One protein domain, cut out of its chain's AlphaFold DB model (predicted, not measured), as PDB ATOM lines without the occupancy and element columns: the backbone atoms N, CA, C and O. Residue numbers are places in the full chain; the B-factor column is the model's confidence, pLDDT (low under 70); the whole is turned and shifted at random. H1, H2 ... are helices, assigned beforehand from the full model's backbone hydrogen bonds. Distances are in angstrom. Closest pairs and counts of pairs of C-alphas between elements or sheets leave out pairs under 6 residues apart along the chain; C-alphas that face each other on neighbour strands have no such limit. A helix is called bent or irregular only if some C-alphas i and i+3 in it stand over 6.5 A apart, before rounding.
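AT A GLANCE: This is residues 216 to 368 of the 592 residues of an uncharacterized protein of Amycolatopsis xylanica (UniProt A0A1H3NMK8). One long helix, H3, runs through the domain, with H1 and H2 packed on it toward its beginning and H5, H6 and H7 toward its end. H8, apart from H3, packs on H6 and H7, and H4 packs on H6. The printed part has 153 residues with eight named helices, H1 to H8 in chain order, and no named strand: the class is all helix. It is compact, with a radius of gyration of the C-alphas of 15.7 A, and elongated, spanning 51 by 32 by 27 A.

IN THESE COORDINATES: H3, residues 253 to 278, is 37.3 A long from C-alpha 253 at (-30.985, -5.932, 15.187) to C-alpha 278 at (-17.695, -15.829, 48.610). Before it come H1, residues 216 to 228, irregular with C-alphas 224 and 227 9.4 A apart, and H2, residues 236 to 246. After it come H4, 285 to 291; H5, 302 to 311; H6, 321 to 334, 20.1 A; H7, 341 to 349; and H8, 353 to 367, 20.4 A, ending at C-alpha 367 (-10.372, 3.082, 51.950).

HOW THE PARTS SIT: H3 is the hub, touching five helices. Its closest C-alphas are Ala 258 to Ala 224 of H1, 5.0 A; Thr 259 to Trp 243 of H2, 5.9 A, in a hairpin; Ala 268 to Glu 307 of H5, 5.4 A; Val 267 to Arg 321 of H6, 7.7 A; and Leu 274 to Trp 346 of H7, 7.2 A. H3, H5 and H6 form an up-and-down bundle, each running against the one before it. H8 touches H6, closest at C-alphas 356 and 325, 4.8 A. H4 touches H6, closest at C-alphas 291 and 327, 5.4 A. Every O i to N i+4 pair is within hydrogen-bond range in H2 to H8; in H1, 7 of 9 are.

THE WHOLE: The C-alphas farthest apart, Asp 227 and Glu 368, are 52.1 A apart. The printed part has no cut and no long link. Mean pLDDT of the printed part is 86.4; residues 231 to 233, 285 to 286, 293 to 300 and 367 to 368 are under 70.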
ATOM      1  N   PRO A 216     -36.216  -9.330  36.360       80.12
ATOM      2  CA  PRO A 216     -35.741  -8.362  35.369       80.12
ATOM      3  C   PRO A 216     -35.229  -9.041  34.097       80.12
ATOM      4  O   PRO A 216     -35.614  -8.661  32.990       80.12
ATOM      5  N   GLY A 217     -34.425 -10.098  34.238       83.81
ATOM      6  CA  GLY A 217     -33.896 -10.824  33.095       83.81
ATOM      7  C   GLY A 217     -34.971 -11.539  32.285       83.81
ATOM      8  O   GLY A 217     -34.917 -11.516  31.056       83.81
ATOM      9  N   ARG A 218     -35.992 -12.114  32.936       82.12
ATOM     10  CA  ARG A 218     -37.132 -12.732  32.233       82.12
ATOM     11  C   ARG A 218     -37.907 -11.704  31.414       82.12
ATOM     12  O   ARG A 218     -38.245 -11.985  30.266       82.12
ATOM     13  N   ALA A 219     -38.156 -10.521  31.975       82.25
ATOM     14  CA  ALA A 219     -38.831  -9.441  31.265       82.25
ATOM     15  C   ALA A 219     -38.038  -9.007  30.020       82.25
ATOM     16  O   ALA A 219     -38.599  -8.941  28.924       82.25
ATOM     17  N   GLU A 220     -36.725  -8.797  30.149       87.00
ATOM     18  CA  GLU A 220     -35.882  -8.429  29.005       87.00
ATOM     19  C   GLU A 220     -35.752  -9.554  27.970       87.00
ATOM     20  O   GLU A 220     -35.788  -9.279  26.769       87.00
ATOM     21  N   LEU A 221     -35.670 -10.823  28.387       86.62
ATOM     22  CA  LEU A 221     -35.673 -11.962  27.461       86.62
ATOM     23  C   LEU A 221     -36.989 -12.076  26.698       86.62
ATOM     24  O   LEU A 221     -36.956 -12.276  25.485       86.62
ATOM     25  N   ALA A 222     -38.130 -11.904  27.368       86.44
ATOM     26  CA  ALA A 222     -39.436 -11.917  26.716       86.44
ATOM     27  C   ALA A 222     -39.526 -10.827  25.637       86.44
ATOM     28  O   ALA A 222     -39.969 -11.084  24.516       86.44
ATOM     29  N   VAL A 223     -39.021  -9.624  25.928       86.81
ATOM     30  CA  VAL A 223     -38.980  -8.523  24.956       86.81
ATOM     31  C   VAL A 223     -37.990  -8.802  23.818       86.81
ATOM     32  O   VAL A 223     -38.285  -8.498  22.657       86.81
ATOM     33  N   ALA A 224     -36.815  -9.358  24.120       87.31
ATOM     34  CA  ALA A 224     -35.759  -9.593  23.139       87.31
ATOM     35  C   ALA A 224     -36.049 -10.780  22.205       87.31
ATOM     36  O   ALA A 224     -35.696 -10.725  21.028       87.31
ATOM     37  N   LEU A 225     -36.696 -11.834  22.711       86.88
ATOM     38  CA  LEU A 225     -36.959 -13.077  21.979       86.88
ATOM     39  C   LEU A 225     -38.374 -13.145  21.386       86.88
ATOM     40  O   LEU A 225     -38.569 -13.882  20.418       86.88
ATOM     41  N   LYS A 226     -39.333 -12.357  21.897       86.00
ATOM     42  CA  LYS A 226     -40.739 -12.326  21.443       86.00
ATOM     43  C   LYS A 226     -41.318 -13.740  21.292       86.00
ATOM     44  O   LYS A 226     -41.313 -14.498  22.251       86.00
ATOM     45  N   ASP A 227     -41.736 -14.121  20.083       79.44
ATOM     46  CA  ASP A 227     -42.356 -15.415  19.756       79.44
ATOM     47  C   ASP A 227     -41.424 -16.622  19.968       79.44
ATOM     48  O   ASP A 227     -41.857 -17.769  19.904       79.44
ATOM     49  N   ARG A 228     -40.128 -16.378  20.195       75.31
ATOM     50  CA  ARG A 228     -39.129 -17.408  20.508       75.31
ATOM     51  C   ARG A 228     -38.922 -17.597  22.009       75.31
ATOM     52  O   ARG A 228     -38.150 -18.472  22.397       75.31
ATOM     53  N   PHE A 229     -39.548 -16.764  22.839       73.50
ATOM     54  CA  PHE A 229     -39.525 -16.920  24.284       73.50
ATOM     55  C   PHE A 229     -40.504 -18.025  24.674       73.50
ATOM     56  O   PHE A 229     -41.714 -17.883  24.530       73.50
ATOM     57  N   ASP A 230     -39.972 -19.140  25.161       73.25
ATOM     58  CA  ASP A 230     -40.762 -20.303  25.570       73.25
ATOM     59  C   ASP A 230     -41.293 -20.199  27.011       73.25
ATOM     60  O   ASP A 230     -42.021 -21.083  27.456       73.25
ATOM     61  N   GLY A 231     -40.938 -19.134  27.742       66.00
ATOM     62  CA  GLY A 231     -41.325 -18.945  29.143       66.00
ATOM     63  C   GLY A 231     -40.723 -19.967  30.108       66.00
ATOM     64  O   GLY A 231     -41.127 -20.000  31.264       66.00
ATOM     65  N   VAL A 232     -39.786 -20.804  29.652       64.31
ATOM     66  CA  VAL A 232     -39.227 -21.902  30.450       64.31
ATOM     67  C   VAL A 232     -38.132 -21.389  31.388       64.31
ATOM     68  O   VAL A 232     -37.475 -20.388  31.108       64.31
ATOM     69  N   ASP A 233     -37.893 -22.102  32.490       66.94
ATOM     70  CA  ASP A 233     -36.759 -21.863  33.382       66.94
ATOM     71  C   ASP A 233     -35.418 -21.854  32.629       66.94
ATOM     72  O   ASP A 233     -35.035 -22.814  31.945       66.94
ATOM     73  N   TYR A 234     -34.678 -20.758  32.794       74.31
ATOM     74  CA  TYR A 234     -33.369 -20.563  32.188       74.31
ATOM     75  C   TYR A 234     -32.269 -20.945  33.183       74.31
ATOM     76  O   TYR A 234     -31.997 -20.229  34.150       74.31
ATOM     77  N   THR A 235     -31.616 -22.080  32.930       79.69
ATOM     78  CA  THR A 235     -30.342 -22.435  33.573       79.69
ATOM     79  C   THR A 235     -29.172 -21.760  32.841       79.69
ATOM     80  O   THR A 235     -29.338 -21.343  31.687       79.69
ATOM     81  N   PRO A 236     -27.971 -21.655  33.442       80.94
ATOM     82  CA  PRO A 236     -26.807 -21.082  32.771       80.94
ATOM     83  C   PRO A 236     -26.445 -21.851  31.496       80.94
ATOM     84  O   PRO A 236     -26.067 -21.247  30.495       80.94
ATOM     85  N   GLU A 237     -26.625 -23.174  31.499       83.94
ATOM     86  CA  GLU A 237     -26.410 -24.039  30.339       83.94
ATOM     87  C   GLU A 237     -27.412 -23.711  29.233       83.94
ATOM     88  O   GLU A 237     -27.013 -23.522  28.087       83.94
ATOM     89  N   ARG A 238     -28.698 -23.545  29.569       86.19
ATOM     90  CA  ARG A 238     -29.737 -23.202  28.590       86.19
ATOM     91  C   ARG A 238     -29.548 -21.801  28.010       86.19
ATOM     92  O   ARG A 238     -29.718 -21.614  26.805       86.19
ATOM     93  N   LEU A 239     -29.156 -20.826  28.834       88.62
ATOM     94  CA  LEU A 239     -28.776 -19.488  28.365       88.62
ATOM     95  C   LEU A 239     -27.594 -19.560  27.399       88.62
ATOM     96  O   LEU A 239     -27.611 -18.911  26.355       88.62
ATOM     97  N   TYR A 240     -26.589 -20.375  27.721       89.00
ATOM     98  CA  TYR A 240     -25.413 -20.557  26.881       89.00
ATOM     99  C   TYR A 240     -25.746 -21.264  25.560       89.00
ATOM    100  O   TYR A 240     -25.308 -20.821  24.500       89.00
ATOM    101  N   GLU A 241     -26.575 -22.308  25.588       90.62
ATOM    102  CA  GLU A 241     -27.084 -22.967  24.383       90.62
ATOM    103  C   GLU A 241     -27.868 -22.001  23.492       90.62
ATOM    104  O   GLU A 241     -27.688 -21.992  22.272       90.62
ATOM    105  N   LEU A 242     -28.732 -21.174  24.084       90.88
ATOM    106  CA  LEU A 242     -29.502 -20.180  23.345       90.88
ATOM    107  C   LEU A 242     -28.591 -19.104  22.745       90.88
ATOM    108  O   LEU A 242     -28.747 -18.750  21.575       90.88
ATOM    109  N   TRP A 243     -27.596 -18.646  23.502       93.44
ATOM    110  CA  TRP A 243     -26.577 -17.713  23.029       93.44
ATOM    111  C   TRP A 243     -25.784 -18.294  21.846       93.44
ATOM    112  O   TRP A 243     -25.616 -17.630  20.823       93.44
ATOM    113  N   GLN A 244     -25.380 -19.568  21.918       92.81
ATOM    114  CA  GLN A 244     -24.716 -20.263  20.811       92.81
ATOM    115  C   GLN A 244     -25.616 -20.423  19.579       92.81
ATOM    116  O   GLN A 244     -25.136 -20.279  18.452       92.81
ATOM    117  N   LYS A 245     -26.907 -20.728  19.772       92.56
ATOM    118  CA  LYS A 245     -27.887 -20.836  18.678       92.56
ATOM    119  C   LYS A 245     -28.040 -19.499  17.954       92.56
ATOM    120  O   LYS A 245     -27.888 -19.466  16.735       92.56
ATOM    121  N   LEU A 246     -28.236 -18.404  18.693       91.62
ATOM    122  CA  LEU A 246     -28.340 -17.059  18.117       91.62
ATOM    123  C   LEU A 246     -27.054 -16.616  17.413       91.62
ATOM    124  O   LEU A 246     -27.122 -15.949  16.386       91.62
ATOM    125  N   GLY A 247     -25.883 -17.039  17.898       91.56
ATOM    126  CA  GLY A 247     -24.600 -16.767  17.243       91.56
ATOM    127  C   GLY A 247     -24.461 -17.369  15.837       91.56
ATOM    128  O   GLY A 247     -23.606 -16.926  15.069       91.56
ATOM    129  N   ARG A 248     -25.293 -18.359  15.483       93.81
ATOM    130  CA  ARG A 248     -25.344 -18.977  14.145       93.81
ATOM    131  C   ARG A 248     -26.390 -18.336  13.230       93.81
ATOM    132  O   ARG A 248     -26.427 -18.655  12.044       93.81
ATOM    133  N   GLU A 249     -27.242 -17.462  13.760       93.56
ATOM    134  CA  GLU A 249     -28.289 -16.794  12.990       93.56
ATOM    135  C   GLU A 249     -27.774 -15.546  12.249       93.56
ATOM    136  O   GLU A 249     -26.751 -14.959  12.623       93.56
ATOM    137  N   PRO A 250     -28.482 -15.087  11.197       94.06
ATOM    138  CA  PRO A 250     -28.178 -13.820  10.543       94.06
ATOM    139  C   PRO A 250     -28.201 -12.647  11.532       94.06
ATOM    140  O   PRO A 250     -29.117 -12.514  12.346       94.06
ATOM    141  N   ARG A 251     -27.214 -11.750  11.419       93.94
ATOM    142  CA  ARG A 251     -27.067 -10.564  12.280       93.94
ATOM    143  C   ARG A 251     -28.151  -9.520  11.999       93.94
ATOM    144  O   ARG A 251     -27.922  -8.536  11.304       93.94
ATOM    145  N   THR A 252     -29.335  -9.736  12.556       92.19
ATOM    146  CA  THR A 252     -30.420  -8.747  12.593       92.19
ATOM    147  C   THR A 252     -30.354  -7.931  13.891       92.19
ATOM    148  O   THR A 252     -29.811  -8.421  14.885       92.19
ATOM    149  N   PRO A 253     -30.933  -6.715  13.948       90.50
ATOM    150  CA  PRO A 253     -30.985  -5.932  15.187       90.50
ATOM    151  C   PRO A 253     -31.614  -6.688  16.369       90.50
ATOM    152  O   PRO A 253     -31.150  -6.561  17.499       90.50
ATOM    153  N   ALA A 254     -32.626  -7.523  16.107       88.12
ATOM    154  CA  ALA A 254     -33.258  -8.361  17.124       88.12
ATOM    155  C   ALA A 254     -32.304  -9.442  17.660       88.12
ATOM    156  O   ALA A 254     -32.165  -9.585  18.872       88.12
ATOM    157  N   VAL A 255     -31.589 -10.145  16.772       90.50
ATOM    158  CA  VAL A 255     -30.594 -11.161  17.161       90.50
ATOM    159  C   VAL A 255     -29.441 -10.528  17.941       90.50
ATOM    160  O   VAL A 255     -29.005 -11.092  18.941       90.50
ATOM    161  N   LEU A 256     -28.977  -9.339  17.546       91.06
ATOM    162  CA  LEU A 256     -27.940  -8.605  18.279       91.06
ATOM    163  C   LEU A 256     -28.411  -8.205  19.683       91.06
ATOM    164  O   LEU A 256     -27.684  -8.435  20.648       91.06
ATOM    165  N   ARG A 257     -29.641  -7.682  19.817       90.88
ATOM    166  CA  ARG A 257     -30.228  -7.355  21.127       90.88
ATOM    167  C   ARG A 257     -30.356  -8.597  22.009       90.88
ATOM    168  O   ARG A 257     -29.918  -8.563  23.152       90.88
ATOM    169  N   ALA A 258     -30.908  -9.691  21.486       91.38
ATOM    170  CA  ALA A 258     -31.064 -10.935  22.238       91.38
ATOM    171  C   ALA A 258     -29.712 -11.532  22.660       91.38
ATOM    172  O   ALA A 258     -29.551 -11.944  23.805       91.38
ATOM    173  N   THR A 259     -28.713 -11.498  21.772       93.38
ATOM    174  CA  THR A 259     -27.342 -11.936  22.082       93.38
ATOM    175  C   THR A 259     -26.734 -11.097  23.208       93.38
ATOM    176  O   THR A 259     -26.095 -11.649  24.099       93.38
ATOM    177  N   HIS A 260     -26.958  -9.779  23.200       92.88
ATOM    178  CA  HIS A 260     -26.481  -8.878  24.249       92.88
ATOM    179  C   HIS A 260     -27.177  -9.121  25.597       92.88
ATOM    180  O   HIS A 260     -26.501  -9.207  26.618       92.88
ATOM    181  N   VAL A 261     -28.505  -9.289  25.609       93.38
ATOM    182  CA  VAL A 261     -29.252  -9.625  26.835       93.38
ATOM    183  C   VAL A 261     -28.758 -10.954  27.413       93.38
ATOM    184  O   VAL A 261     -28.490 -11.035  28.608       93.38
ATOM    185  N   LEU A 262     -28.550 -11.977  26.580       93.44
ATOM    186  CA  LEU A 262     -28.047 -13.277  27.037       93.44
ATOM    187  C   LEU A 262     -26.613 -13.218  27.573       93.44
ATOM    188  O   LEU A 262     -26.341 -13.843  28.595       93.44
ATOM    189  N   ASP A 263     -25.708 -12.471  26.929       94.31
ATOM    190  CA  ASP A 263     -24.357 -12.238  27.468       94.31
ATOM    191  C   ASP A 263     -24.438 -11.572  28.849       94.31
ATOM    192  O   ASP A 263     -23.835 -12.053  29.809       94.31
ATOM    193  N   THR A 264     -25.260 -10.527  28.980       94.94
ATOM    194  CA  THR A 264     -25.483  -9.819  30.245       94.94
ATOM    195  C   THR A 264     -26.028 -10.743  31.337       94.94
ATOM    196  O   THR A 264     -25.504 -10.737  32.451       94.94
ATOM    197  N   LEU A 265     -27.011 -11.593  31.026       93.50
ATOM    198  CA  LEU A 265     -27.587 -12.538  31.989       93.50
ATOM    199  C   LEU A 265     -26.631 -13.676  32.361       93.50
ATOM    200  O   LEU A 265     -26.606 -14.094  33.513       93.50
ATOM    201  N   LEU A 266     -25.786 -14.145  31.438       93.44
ATOM    202  CA  LEU A 266     -24.730 -15.113  31.758       93.44
ATOM    203  C   LEU A 266     -23.689 -14.519  32.720       93.44
ATOM    204  O   LEU A 266     -23.232 -15.204  33.640       93.44
ATOM    205  N   VAL A 267     -23.322 -13.248  32.535       95.38
ATOM    206  CA  VAL A 267     -22.430 -12.531  33.458       95.38
ATOM    207  C   VAL A 267     -23.116 -12.320  34.815       95.38
ATOM    208  O   VAL A 267     -22.489 -12.565  35.851       95.38
ATOM    209  N   ALA A 268     -24.395 -11.936  34.830       93.75
ATOM    210  CA  ALA A 268     -25.188 -11.782  36.050       93.75
ATOM    211  C   ALA A 268     -25.275 -13.101  36.835       93.75
ATOM    212  O   ALA A 268     -24.880 -13.150  37.996       93.75
ATOM    213  N   ALA A 269     -25.644 -14.200  36.177       90.00
ATOM    214  CA  ALA A 269     -25.715 -15.540  36.758       90.00
ATOM    215  C   ALA A 269     -24.406 -15.967  37.447       90.00
ATOM    216  O   ALA A 269     -24.401 -16.423  38.596       90.00
ATOM    217  N   ARG A 270     -23.267 -15.773  36.767       92.44
ATOM    218  CA  ARG A 270     -21.934 -16.062  37.329       92.44
ATOM    219  C   ARG A 270     -21.606 -15.174  38.525       92.44
ATOM    220  O   ARG A 270     -20.988 -15.638  39.480       92.44
ATOM    221  N   THR A 271     -22.026 -13.913  38.478       94.81
ATOM    222  CA  THR A 271     -21.835 -12.955  39.570       94.81
ATOM    223  C   THR A 271     -22.672 -13.343  40.787       94.81
ATOM    224  O   THR A 271     -22.121 -13.454  41.875       94.81
ATOM    225  N   SER A 272     -23.953 -13.677  40.620       91.06
ATOM    226  CA  SER A 272     -24.815 -14.165  41.706       91.06
ATOM    227  C   SER A 272     -24.244 -15.420  42.374       91.06
ATOM    228  O   SER A 272     -24.197 -15.510  43.601       91.06
ATOM    229  N   SER A 273     -23.723 -16.363  41.581       87.19
ATOM    230  CA  SER A 273     -23.053 -17.563  42.100       87.19
ATOM    231  C   SER A 273     -21.805 -17.228  42.931       87.19
ATOM    232  O   SER A 273     -21.642 -17.757  44.034       87.19
ATOM    233  N   LEU A 274     -20.955 -16.307  42.454       93.19
ATOM    234  CA  LEU A 274     -19.806 -15.808  43.218       93.19
ATOM    235  C   LEU A 274     -20.253 -15.196  44.547       93.19
ATOM    236  O   LEU A 274     -19.699 -15.537  45.591       93.19
ATOM    237  N   LEU A 275     -21.249 -14.309  44.513       91.88
ATOM    238  CA  LEU A 275     -21.740 -13.597  45.689       91.88
ATOM    239  C   LEU A 275     -22.221 -14.569  46.773       91.88
ATOM    240  O   LEU A 275     -21.792 -14.458  47.921       91.88
ATOM    241  N   HIS A 276     -23.017 -15.578  46.409       85.31
ATOM    242  CA  HIS A 276     -23.484 -16.601  47.351       85.31
ATOM    243  C   HIS A 276     -22.387 -17.534  47.869       85.31
ATOM    244  O   HIS A 276     -22.556 -18.124  48.933       85.31
ATOM    245  N   ARG A 277     -21.275 -17.695  47.148       85.88
ATOM    246  CA  ARG A 277     -20.167 -18.561  47.575       85.88
ATOM    247  C   ARG A 277     -19.150 -17.821  48.440       85.88
ATOM    248  O   ARG A 277     -18.659 -18.372  49.421       85.88
ATOM    249  N   VAL A 278     -18.819 -16.592  48.057       89.56
ATOM    250  CA  VAL A 278     -17.695 -15.829  48.610       89.56
ATOM    251  C   VAL A 278     -18.181 -14.751  49.565       89.56
ATOM    252  O   VAL A 278     -17.630 -14.605  50.644       89.56
ATOM    253  N   LEU A 279     -19.233 -14.015  49.227       89.44
ATOM    254  CA  LEU A 279     -19.600 -12.787  49.934       89.44
ATOM    255  C   LEU A 279     -20.888 -12.931  50.750       89.44
ATOM    256  O   LEU A 279     -21.625 -11.965  50.887       89.44
ATOM    257  N   THR A 280     -21.157 -14.110  51.324       81.00
ATOM    258  CA  THR A 280     -22.401 -14.395  52.072       81.00
ATOM    259  C   THR A 280     -22.679 -13.421  53.215       81.00
ATOM    260  O   THR A 280     -23.841 -13.108  53.469       81.00
ATOM    261  N   GLY A 281     -21.637 -12.916  53.885       71.81
ATOM    262  CA  GLY A 281     -21.758 -11.887  54.919       71.81
ATOM    263  C   GLY A 281     -22.222 -10.538  54.365       71.81
ATOM    264  O   GLY A 281     -22.962  -9.813  55.032       71.81
ATOM    265  N   ALA A 282     -21.849 -10.209  53.129       76.19
ATOM    266  CA  ALA A 282     -22.152  -8.946  52.472       76.19
ATOM    267  C   ALA A 282     -23.535  -8.890  51.801       76.19
ATOM    268  O   ALA A 282     -23.929  -7.812  51.369       76.19
ATOM    269  N   LEU A 283     -24.289  -9.994  51.730       80.44
ATOM    270  CA  LEU A 283     -25.565 -10.057  50.987       80.44
ATOM    271  C   LEU A 283     -26.789  -9.553  51.760       80.44
ATOM    272  O   LEU A 283     -27.917  -9.819  51.362       80.44
ATOM    273  N   SER A 284     -26.597  -8.819  52.856       74.38
ATOM    274  CA  SER A 284     -27.707  -8.108  53.497       74.38
ATOM    275  C   SER A 284     -28.268  -7.043  52.551       74.38
ATOM    276  O   SER A 284     -27.479  -6.339  51.909       74.38
ATOM    277  N   THR A 285     -29.588  -6.840  52.541       66.06
ATOM    278  CA  THR A 285     -30.258  -5.839  51.689       66.06
ATOM    279  C   THR A 285     -29.619  -4.454  51.785       66.06
ATOM    280  O   THR A 285     -29.365  -3.806  50.772       66.06
ATOM    281  N   SER A 286     -29.237  -4.039  52.993       62.53
ATOM    282  CA  SER A 286     -28.558  -2.766  53.246       62.53
ATOM    283  C   SER A 286     -27.223  -2.613  52.506       62.53
ATOM    284  O   SER A 286     -26.927  -1.561  51.944       62.53
ATOM    285  N   ARG A 287     -26.403  -3.664  52.472       78.44
ATOM    286  CA  ARG A 287     -25.112  -3.673  51.765       78.44
ATOM    287  C   ARG A 287     -25.295  -3.755  50.251       78.44
ATOM    288  O   ARG A 287     -24.577  -3.063  49.534       78.44
ATOM    289  N   LEU A 288     -26.283  -4.516  49.774       81.62
ATOM    290  CA  LEU A 288     -26.661  -4.541  48.356       81.62
ATOM    291  C   LEU A 288     -27.088  -3.145  47.878       81.62
ATOM    292  O   LEU A 288     -26.584  -2.679  46.858       81.62
ATOM    293  N   ARG A 289     -27.914  -2.433  48.660       73.69
ATOM    294  CA  ARG A 289     -28.329  -1.043  48.380       73.69
ATOM    295  C   ARG A 289     -27.150  -0.090  48.324       73.69
ATOM    296  O   ARG A 289     -27.002   0.645  47.357       73.69
ATOM    297  N   ARG A 290     -26.261  -0.139  49.316       72.81
ATOM    298  CA  ARG A 290     -25.055   0.705  49.328       72.81
ATOM    299  C   ARG A 290     -24.132   0.428  48.139       72.81
ATOM    300  O   ARG A 290     -23.466   1.339  47.642       72.81
ATOM    301  N   ALA A 291     -24.063  -0.821  47.686       84.88
ATOM    302  CA  ALA A 291     -23.263  -1.187  46.526       84.88
ATOM    303  C   ALA A 291     -23.924  -0.772  45.197       84.88
ATOM    304  O   ALA A 291     -23.202  -0.371  44.280       84.88
ATOM    305  N   ALA A 292     -25.259  -0.814  45.100       82.88
ATOM    306  CA  ALA A 292     -26.023  -0.426  43.913       82.88
ATOM    307  C   ALA A 292     -27.374   0.251  44.256       82.88
ATOM    308  O   ALA A 292     -28.422  -0.392  44.179       82.88
ATOM    309  N   PRO A 293     -27.381   1.565  44.555       68.25
ATOM    310  CA  PRO A 293     -28.569   2.263  45.069       68.25
ATOM    311  C   PRO A 293     -29.762   2.282  44.109       68.25
ATOM    312  O   PRO A 293     -30.907   2.317  44.544       68.25
ATOM    313  N   VAL A 294     -29.489   2.267  42.803       67.25
ATOM    314  CA  VAL A 294     -30.508   2.328  41.741       67.25
ATOM    315  C   VAL A 294     -31.110   0.946  41.455       67.25
ATOM    316  O   VAL A 294     -32.218   0.850  40.946       67.25
ATOM    317  N   ALA A 295     -30.403  -0.129  41.819       64.75
ATOM    318  CA  ALA A 295     -30.724  -1.471  41.353       64.75
ATOM    319  C   ALA A 295     -31.529  -2.323  42.349       64.75
ATOM    320  O   ALA A 295     -31.982  -3.402  41.977       64.75
ATOM    321  N   VAL A 296     -31.709  -1.881  43.595       62.41
ATOM    322  CA  VAL A 296     -32.370  -2.679  44.640       62.41
ATOM    323  C   VAL A 296     -33.771  -2.141  44.907       62.41
ATOM    324  O   VAL A 296     -33.923  -1.052  45.455       62.41
ATOM    325  N   ALA A 297     -34.786  -2.923  44.552       59.41
ATOM    326  CA  ALA A 297     -36.162  -2.729  44.998       59.41
ATOM    327  C   ALA A 297     -36.443  -3.586  46.244       59.41
ATOM    328  O   ALA A 297     -35.747  -4.570  46.513       59.41
ATOM    329  N   ASP A 298     -37.473  -3.223  47.011       50.16
ATOM    330  CA  ASP A 298     -37.801  -3.909  48.263       50.16
ATOM    331  C   ASP A 298     -38.070  -5.415  48.051       50.16
ATOM    332  O   ASP A 298     -38.860  -5.829  47.195       50.16
ATOM    333  N   GLY A 299     -37.406  -6.249  48.860       53.16
ATOM    334  CA  GLY A 299     -37.600  -7.704  48.893       53.16
ATOM    335  C   GLY A 299     -36.941  -8.495  47.758       53.16
ATOM    336  O   GLY A 299     -37.258  -9.673  47.588       53.16
ATOM    337  N   GLU A 300     -36.067  -7.884  46.962       66.06
ATOM    338  CA  GLU A 300     -35.370  -8.573  45.873       66.06
ATOM    339  C   GLU A 300     -34.349  -9.607  46.331       66.06
ATOM    340  O   GLU A 300     -33.631  -9.419  47.313       66.06
ATOM    341  N   ASP A 301     -34.283 -10.709  45.582       74.44
ATOM    342  CA  ASP A 301     -33.204 -11.676  45.739       74.44
ATOM    343  C   ASP A 301     -31.896 -11.089  45.184       74.44
ATOM    344  O   ASP A 301     -31.898 -10.217  44.313       74.44
ATOM    345  N   VAL A 302     -30.759 -11.605  45.642       82.25
ATOM    346  CA  VAL A 302     -29.427 -11.219  45.156       82.25
ATOM    347  C   VAL A 302     -29.347 -11.364  43.636       82.25
ATOM    348  O   VAL A 302     -28.760 -10.512  42.976       82.25
ATOM    349  N   ALA A 303     -29.977 -12.400  43.074       83.19
ATOM    350  CA  ALA A 303     -30.058 -12.594  41.630       83.19
ATOM    351  C   ALA A 303     -30.818 -11.461  40.914       83.19
ATOM    352  O   ALA A 303     -30.300 -10.929  39.933       83.19
ATOM    353  N   ASP A 304     -31.979 -11.043  41.436       83.44
ATOM    354  CA  ASP A 304     -32.765  -9.925  40.885       83.44
ATOM    355  C   ASP A 304     -31.931  -8.626  40.896       83.44
ATOM    356  O   ASP A 304     -31.870  -7.909  39.895       83.44
ATOM    357  N   VAL A 305     -31.228  -8.355  42.004       86.81
ATOM    358  CA  VAL A 305     -30.356  -7.176  42.143       86.81
ATOM    359  C   VAL A 305     -29.208  -7.217  41.139       86.81
ATOM    360  O   VAL A 305     -28.976  -6.244  40.426       86.81
ATOM    361  N   VAL A 306     -28.480  -8.334  41.067       91.94
ATOM    362  CA  VAL A 306     -27.341  -8.492  40.151       91.94
ATOM    363  C   VAL A 306     -27.788  -8.326  38.700       91.94
ATOM    364  O   VAL A 306     -27.088  -7.684  37.920       91.94
ATOM    365  N   GLU A 307     -28.954  -8.855  38.335       91.00
ATOM    366  CA  GLU A 307     -29.525  -8.664  37.005       91.00
ATOM    367  C   GLU A 307     -29.864  -7.220  36.717       91.00
ATOM    368  O   GLU A 307     -29.518  -6.736  35.645       91.00
ATOM    369  N   ARG A 308     -30.496  -6.516  37.656       89.75
ATOM    370  CA  ARG A 308     -30.804  -5.106  37.447       89.75
ATOM    371  C   ARG A 308     -29.527  -4.280  37.297       89.75
ATOM    372  O   ARG A 308     -29.417  -3.519  36.342       89.75
ATOM    373  N   VAL A 309     -28.521  -4.510  38.149       91.25
ATOM    374  CA  VAL A 309     -27.187  -3.899  37.999       91.25
ATOM    375  C   VAL A 309     -26.594  -4.202  36.623       91.25
ATOM    376  O   VAL A 309     -25.959  -3.340  36.025       91.25
ATOM    377  N   ALA A 310     -26.781  -5.418  36.113       93.69
ATOM    378  CA  ALA A 310     -26.250  -5.809  34.818       93.69
ATOM    379  C   ALA A 310     -27.023  -5.175  33.644       93.69
ATOM    380  O   ALA A 310     -26.418  -4.758  32.656       93.69
ATOM    381  N   LEU A 311     -28.351  -5.103  33.727       91.25
ATOM    382  CA  LEU A 311     -29.230  -4.645  32.650       91.25
ATOM    383  C   LEU A 311     -29.299  -3.115  32.553       91.25
ATOM    384  O   LEU A 311     -29.369  -2.589  31.448       91.25
ATOM    385  N   GLU A 312     -29.205  -2.396  33.673       88.69
ATOM    386  CA  GLU A 312     -29.337  -0.929  33.738       88.69
ATOM    387  C   GLU A 312     -28.009  -0.175  33.559       88.69
ATOM    388  O   GLU A 312     -27.849   0.965  34.007       88.69
ATOM    389  N   HIS A 313     -27.032  -0.795  32.902       84.25
ATOM    390  CA  HIS A 313     -25.727  -0.180  32.708       84.25
ATOM    391  C   HIS A 313     -25.744   0.975  31.699       84.25
ATOM    392  O   HIS A 313     -26.443   0.904  30.682       84.25
ATOM    393  N   PRO A 314     -24.969   2.056  31.937       79.81
ATOM    394  CA  PRO A 314     -24.950   3.193  31.030       79.81
ATOM    395  C   PRO A 314     -24.495   2.776  29.630       79.81
ATOM    396  O   PRO A 314     -23.456   2.134  29.469       79.81
ATOM    397  N   ALA A 315     -25.215   3.223  28.597       78.44
ATOM    398  CA  ALA A 315     -24.896   2.901  27.201       78.44
ATOM    399  C   ALA A 315     -23.458   3.292  26.797       78.44
ATOM    400  O   ALA A 315     -22.870   2.668  25.916       78.44
ATOM    401  N   VAL A 316     -22.873   4.295  27.468       78.25
ATOM    402  CA  VAL A 316     -21.484   4.739  27.266       78.25
ATOM    403  C   VAL A 316     -20.439   3.682  27.642       78.25
ATOM    404  O   VAL A 316     -19.325   3.735  27.132       78.25
ATOM    405  N   GLU A 317     -20.778   2.720  28.504       78.19
ATOM    406  CA  GLU A 317     -19.848   1.672  28.948       78.19
ATOM    407  C   GLU A 317     -19.791   0.478  27.985       78.19
ATOM    408  O   GLU A 317     -18.862  -0.327  28.051       78.19
ATOM    409  N   GLY A 318     -20.778   0.339  27.093       84.88
ATOM    410  CA  GLY A 318     -20.854  -0.715  26.074       84.88
ATOM    411  C   GLY A 318     -21.039  -2.150  26.597       84.88
ATOM    412  O   GLY A 318     -21.346  -3.042  25.807       84.88
ATOM    413  N   SER A 319     -20.855  -2.401  27.898       92.81
ATOM    414  CA  SER A 319     -21.157  -3.678  28.552       92.81
ATOM    415  C   SER A 319     -21.347  -3.530  30.063       92.81
ATOM    416  O   SER A 319     -20.752  -2.655  30.691       92.81
ATOM    417  N   CYS A 320     -22.082  -4.463  30.669       94.75
ATOM    418  CA  CYS A 320     -22.363  -4.507  32.108       94.75
ATOM    419  C   CYS A 320     -21.138  -4.788  33.002       94.75
ATOM    420  O   CYS A 320     -21.191  -4.622  34.222       94.75
ATOM    421  N   ARG A 321     -20.019  -5.231  32.413       97.00
ATOM    422  CA  ARG A 321     -18.840  -5.746  33.129       97.00
ATOM    423  C   ARG A 321     -18.211  -4.710  34.053       97.00
ATOM    424  O   ARG A 321     -17.773  -5.066  35.143       97.00
ATOM    425  N   ALA A 322     -18.175  -3.444  33.640       93.31
ATOM    426  CA  ALA A 322     -17.596  -2.379  34.453       93.31
ATOM    427  C   ALA A 322     -18.451  -2.064  35.685       93.31
ATOM    428  O   ALA A 322     -17.934  -1.975  36.799       93.31
ATOM    429  N   GLN A 323     -19.767  -1.977  35.507       93.12
ATOM    430  CA  GLN A 323     -20.690  -1.770  36.613       93.12
ATOM    431  C   GLN A 323     -20.719  -2.950  37.582       93.12
ATOM    432  O   GLN A 323     -20.623  -2.733  38.790       93.12
ATOM    433  N   LEU A 324     -20.774  -4.187  37.079       96.19
ATOM    434  CA  LEU A 324     -20.722  -5.377  37.929       96.19
ATOM    435  C   LEU A 324     -19.384  -5.499  38.664       96.19
ATOM    436  O   LEU A 324     -19.373  -5.864  39.835       96.19
ATOM    437  N   ALA A 325     -18.265  -5.131  38.036       97.25
ATOM    438  CA  ALA A 325     -16.971  -5.063  38.710       97.25
ATOM    439  C   ALA A 325     -16.984  -4.068  39.881       97.25
ATOM    440  O   ALA A 325     -16.586  -4.429  40.987       97.25
ATOM    441  N   ARG A 326     -17.505  -2.849  39.679       94.81
ATOM    442  CA  ARG A 326     -17.664  -1.856  40.760       94.81
ATOM    443  C   ARG A 326     -18.579  -2.359  41.874       94.81
ATOM    444  O   ARG A 326     -18.265  -2.171  43.046       94.81
ATOM    445  N   PHE A 327     -19.679  -3.011  41.512       95.19
ATOM    446  CA  PHE A 327     -20.629  -3.590  42.459       95.19
ATOM    447  C   PHE A 327     -19.988  -4.688  43.322       95.19
ATOM    448  O   PHE A 327     -20.032  -4.608  44.549       95.19
ATOM    449  N   VAL A 328     -19.325  -5.665  42.695       97.19
ATOM    450  CA  VAL A 328     -18.630  -6.763  43.389       97.19
ATOM    451  C   VAL A 328     -17.511  -6.232  44.278       97.19
ATOM    452  O   VAL A 328     -17.416  -6.647  45.431       97.19
ATOM    453  N   VAL A 329     -16.706  -5.285  43.787       96.56
ATOM    454  CA  VAL A 329     -15.641  -4.656  44.579       96.56
ATOM    455  C   VAL A 329     -16.217  -3.967  45.812       96.56
ATOM    456  O   VAL A 329     -15.726  -4.230  46.904       96.56
ATOM    457  N   LYS A 330     -17.283  -3.159  45.684       92.44
ATOM    458  CA  LYS A 330     -17.937  -2.504  46.835       92.44
ATOM    459  C   LYS A 330     -18.437  -3.515  47.877       92.44
ATOM    460  O   LYS A 330     -18.252  -3.299  49.073       92.44
ATOM    461  N   LEU A 331     -19.037  -4.627  47.446       93.31
ATOM    462  CA  LEU A 331     -19.497  -5.680  48.359       93.31
ATOM    463  C   LEU A 331     -18.337  -6.405  49.051       93.31
ATOM    464  O   LEU A 331     -18.369  -6.582  50.267       93.31
ATOM    465  N   ALA A 332     -17.300  -6.782  48.300       95.00
ATOM    466  CA  ALA A 332     -16.094  -7.411  48.843       95.00
ATOM    467  C   ALA A 332     -15.402  -6.501  49.859       95.00
ATOM    468  O   ALA A 332     -14.925  -6.950  50.902       95.00
ATOM    469  N   ALA A 333     -15.422  -5.202  49.583       90.12
ATOM    470  CA  ALA A 333     -15.003  -4.168  50.494       90.12
ATOM    471  C   ALA A 333     -15.742  -4.269  51.846       90.12
ATOM    472  O   ALA A 333     -15.088  -4.303  52.892       90.12
ATOM    473  N   PHE A 334     -17.075  -4.336  51.883       83.56
ATOM    474  CA  PHE A 334     -17.818  -4.371  53.157       83.56
ATOM    475  C   PHE A 334     -17.430  -5.526  54.094       83.56
ATOM    476  O   PHE A 334     -17.590  -5.384  55.306       83.56
ATOM    477  N   ASP A 335     -16.892  -6.617  53.547       85.12
ATOM    478  CA  ASP A 335     -16.415  -7.783  54.297       85.12
ATOM    479  C   ASP A 335     -14.881  -7.867  54.416       85.12
ATOM    480  O   ASP A 335     -14.367  -8.845  54.952       85.12
ATOM    481  N   ASN A 336     -14.137  -6.857  53.947       86.56
ATOM    482  CA  ASN A 336     -12.668  -6.862  53.877       86.56
ATOM    483  C   ASN A 336     -12.106  -8.082  53.123       86.56
ATOM    484  O   ASN A 336     -11.127  -8.695  53.540       86.56
ATOM    485  N   ARG A 337     -12.736  -8.431  51.996       93.19
ATOM    486  CA  ARG A 337     -12.377  -9.574  51.139       93.19
ATOM    487  C   ARG A 337     -11.882  -9.169  49.753       93.19
ATOM    488  O   ARG A 337     -11.982  -9.962  48.828       93.19
ATOM    489  N   LEU A 338     -11.377  -7.945  49.587       94.00
ATOM    490  CA  LEU A 338     -10.851  -7.485  48.292       94.00
ATOM    491  C   LEU A 338      -9.716  -8.384  47.774       94.00
ATOM    492  O   LEU A 338      -9.687  -8.678  46.585       94.00
ATOM    493  N   ASP A 339      -8.884  -8.917  48.673       94.00
ATOM    494  CA  ASP A 339      -7.754  -9.794  48.334       94.00
ATOM    495  C   ASP A 339      -8.150 -11.263  48.060       94.00
ATOM    496  O   ASP A 339      -7.284 -12.131  47.929       94.00
ATOM    497  N   ASP A 340      -9.447 -11.590  48.011       96.00
ATOM    498  CA  ASP A 340      -9.894 -12.967  47.795       96.00
ATOM    499  C   ASP A 340      -9.629 -13.417  46.341       96.00
ATOM    500  O   ASP A 340     -10.174 -12.826  45.400       96.00
ATOM    501  N   PRO A 341      -8.840 -14.489  46.117       96.94
ATOM    502  CA  PRO A 341      -8.463 -14.926  44.773       96.94
ATOM    503  C   PRO A 341      -9.668 -15.313  43.906       96.94
ATOM    504  O   PRO A 341      -9.612 -15.158  42.685       96.94
ATOM    505  N   GLN A 342     -10.788 -15.739  44.509       96.75
ATOM    506  CA  GLN A 342     -11.995 -16.095  43.761       96.75
ATOM    507  C   GLN A 342     -12.637 -14.885  43.065       96.75
ATOM    508  O   GLN A 342     -13.343 -15.062  42.070       96.75
ATOM    509  N   LEU A 343     -12.393 -13.658  43.546       97.62
ATOM    510  CA  LEU A 343     -12.856 -12.439  42.877       97.62
ATOM    511  C   LEU A 343     -12.097 -12.211  41.568       97.62
ATOM    512  O   LEU A 343     -12.705 -11.903  40.542       97.62
ATOM    513  N   LEU A 344     -10.777 -12.422  41.575       97.56
ATOM    514  CA  LEU A 344      -9.959 -12.308  40.370       97.56
ATOM    515  C   LEU A 344     -10.280 -13.426  39.367       97.56
ATOM    516  O   LEU A 344     -10.378 -13.155  38.170       97.56
ATOM    517  N   GLU A 345     -10.496 -14.656  39.843       97.62
ATOM    518  CA  GLU A 345     -10.953 -15.780  39.014       97.62
ATOM    519  C   GLU A 345     -12.302 -15.482  38.348       97.62
ATOM    520  O   GLU A 345     -12.467 -15.700  37.146       97.62
ATOM    521  N   TRP A 346     -13.261 -14.922  39.092       97.62
ATOM    522  CA  TRP A 346     -14.527 -14.470  38.515       97.62
ATOM    523  C   TRP A 346     -14.310 -13.387  37.461       97.62
ATOM    524  O   TRP A 346     -14.833 -13.510  36.351       97.62
ATOM    525  N   ALA A 347     -13.503 -12.364  37.759       97.94
ATOM    526  CA  ALA A 347     -13.234 -11.274  36.828       97.94
ATOM    527  C   ALA A 347     -12.584 -11.784  35.530       97.94
ATOM    528  O   ALA A 347     -12.870 -11.257  34.454       97.94
ATOM    529  N   GLN A 348     -11.754 -12.827  35.598       98.00
ATOM    530  CA  GLN A 348     -11.237 -13.527  34.419       98.00
ATOM    531  C   GLN A 348     -12.350 -14.271  33.675       98.00
ATOM    532  O   GLN A 348     -12.493 -14.100  32.465       98.00
ATOM    533  N   ALA A 349     -13.177 -15.040  34.387       95.94
ATOM    534  CA  ALA A 349     -14.250 -15.835  33.797       95.94
ATOM    535  C   ALA A 349     -15.308 -14.992  33.068       95.94
ATOM    536  O   ALA A 349     -15.904 -15.470  32.102       95.94
ATOM    537  N   VAL A 350     -15.564 -13.755  33.507       96.50
ATOM    538  CA  VAL A 350     -16.515 -12.837  32.853       96.50
ATOM    539  C   VAL A 350     -15.843 -11.774  31.975       96.50
ATOM    540  O   VAL A 350     -16.520 -10.880  31.471       96.50
ATOM    541  N   SER A 351     -14.526 -11.860  31.763       97.31
ATOM    542  CA  SER A 351     -13.740 -10.884  30.989       97.31
ATOM    543  C   SER A 351     -13.821  -9.442  31.523       97.31
ATOM    544  O   SER A 351     -13.824  -8.486  30.752       97.31
ATOM    545  N   ALA A 352     -13.873  -9.268  32.848       97.38
ATOM    546  CA  ALA A 352     -13.946  -7.980  33.544       97.38
ATOM    547  C   ALA A 352     -12.648  -7.580  34.279       97.38
ATOM    548  O   ALA A 352     -12.658  -6.606  35.024       97.38
ATOM    549  N   VAL A 353     -11.519  -8.277  34.075       98.00
ATOM    550  CA  VAL A 353     -10.255  -8.066  34.829       98.00
ATOM    551  C   VAL A 353      -9.811  -6.602  34.886       98.00
ATOM    552  O   VAL A 353      -9.443  -6.119  35.954       98.00
ATOM    553  N   LYS A 354      -9.841  -5.886  33.753       97.06
ATOM    554  CA  LYS A 354      -9.441  -4.472  33.706       97.06
ATOM    555  C   LYS A 354     -10.344  -3.619  34.602       97.06
ATOM    556  O   LYS A 354      -9.842  -2.923  35.476       97.06
ATOM    557  N   ALA A 355     -11.659  -3.723  34.412       96.00
ATOM    558  CA  ALA A 355     -12.623  -2.949  35.185       96.00
ATOM    559  C   ALA A 355     -12.628  -3.329  36.674       96.00
ATOM    560  O   ALA A 355     -12.814  -2.463  37.521       96.00
ATOM    561  N   PHE A 356     -12.373  -4.600  37.000       97.50
ATOM    562  CA  PHE A 356     -12.199  -5.061  38.376       97.50
ATOM    563  C   PHE A 356     -11.006  -4.385  39.048       97.50
ATOM    564  O   PHE A 356     -11.182  -3.793  40.103       97.50
ATOM    565  N   LYS A 357      -9.826  -4.377  38.413       97.12
ATOM    566  CA  LYS A 357      -8.633  -3.712  38.964       97.12
ATOM    567  C   LYS A 357      -8.800  -2.197  39.090       97.12
ATOM    568  O   LYS A 357      -8.306  -1.602  40.042       97.12
ATOM    569  N   GLU A 358      -9.481  -1.562  38.139       93.75
ATOM    570  CA  GLU A 358      -9.804  -0.131  38.217       93.75
ATOM    571  C   GLU A 358     -10.752   0.163  39.387       93.75
ATOM    572  O   GLU A 358     -10.513   1.097  40.152       93.75
ATOM    573  N   ALA A 359     -11.792  -0.657  39.564       93.75
ATOM    574  CA  ALA A 359     -12.722  -0.540  40.680       93.75
ATOM    575  C   ALA A 359     -12.041  -0.808  42.029       93.75
ATOM    576  O   ALA A 359     -12.244  -0.040  42.966       93.75
ATOM    577  N   GLU A 360     -11.226  -1.860  42.120       94.94
ATOM    578  CA  GLU A 360     -10.436  -2.225  43.299       94.94
ATOM    579  C   GLU A 360      -9.504  -1.085  43.692       94.94
ATOM    580  O   GLU A 360      -9.548  -0.629  44.830       94.94
ATOM    581  N   LYS A 361      -8.733  -0.549  42.739       90.81
ATOM    582  CA  LYS A 361      -7.881   0.619  42.967       90.81
ATOM    583  C   LYS A 361      -8.691   1.810  43.483       90.81
ATOM    584  O   LYS A 361      -8.308   2.401  44.483       90.81
ATOM    585  N   ALA A 362      -9.818   2.136  42.850       84.62
ATOM    586  CA  ALA A 362     -10.664   3.251  43.273       84.62
ATOM    587  C   ALA A 362     -11.307   3.035  44.657       84.62
ATOM    588  O   ALA A 362     -11.630   3.998  45.349       84.62
ATOM    589  N   GLU A 363     -11.557   1.787  45.055       85.88
ATOM    590  CA  GLU A 363     -12.073   1.431  46.380       85.88
ATOM    591  C   GLU A 363     -10.963   1.462  47.435       85.88
ATOM    592  O   GLU A 363     -11.169   2.008  48.514       85.88
ATOM    593  N   LEU A 364      -9.767   0.962  47.115       83.75
ATOM    594  CA  LEU A 364      -8.583   1.071  47.965       83.75
ATOM    595  C   LEU A 364      -8.173   2.530  48.162       83.75
ATOM    596  O   LEU A 364      -7.903   2.922  49.284       83.75
ATOM    597  N   GLU A 365      -8.213   3.368  47.129       78.00
ATOM    598  CA  GLU A 365      -7.970   4.813  47.254       78.00
ATOM    599  C   GLU A 365      -9.034   5.517  48.113       78.00
ATOM    600  O   GLU A 365      -8.735   6.516  48.767       78.00
ATOM    601  N   ARG A 366     -10.271   4.995  48.144       72.56
ATOM    602  CA  ARG A 366     -11.334   5.464  49.052       72.56
ATOM    603  C   ARG A 366     -11.148   4.970  50.490       72.56
ATOM    604  O   ARG A 366     -11.579   5.662  51.409       72.56
ATOM    605  N   ARG A 367     -10.550   3.788  50.670       68.19
ATOM    606  CA  ARG A 367     -10.372   3.082  51.950       68.19
ATOM    607  C   ARG A 367      -9.033   3.278  52.616       68.19
ATOM    608  O   ARG A 367      -8.945   3.003  53.811       68.19
ATOM    609  N   GLU A 368      -8.001   3.672  51.870       61.88
ATOM    610  CA  GLU A 368      -6.752   4.098  52.473       61.88
ATOM    611  C   GLU A 368      -7.163   5.101  53.546       61.88
ATOM    612  O   GLU A 368      -7.855   6.076  53.214       61.88
TER     613      GLU A 368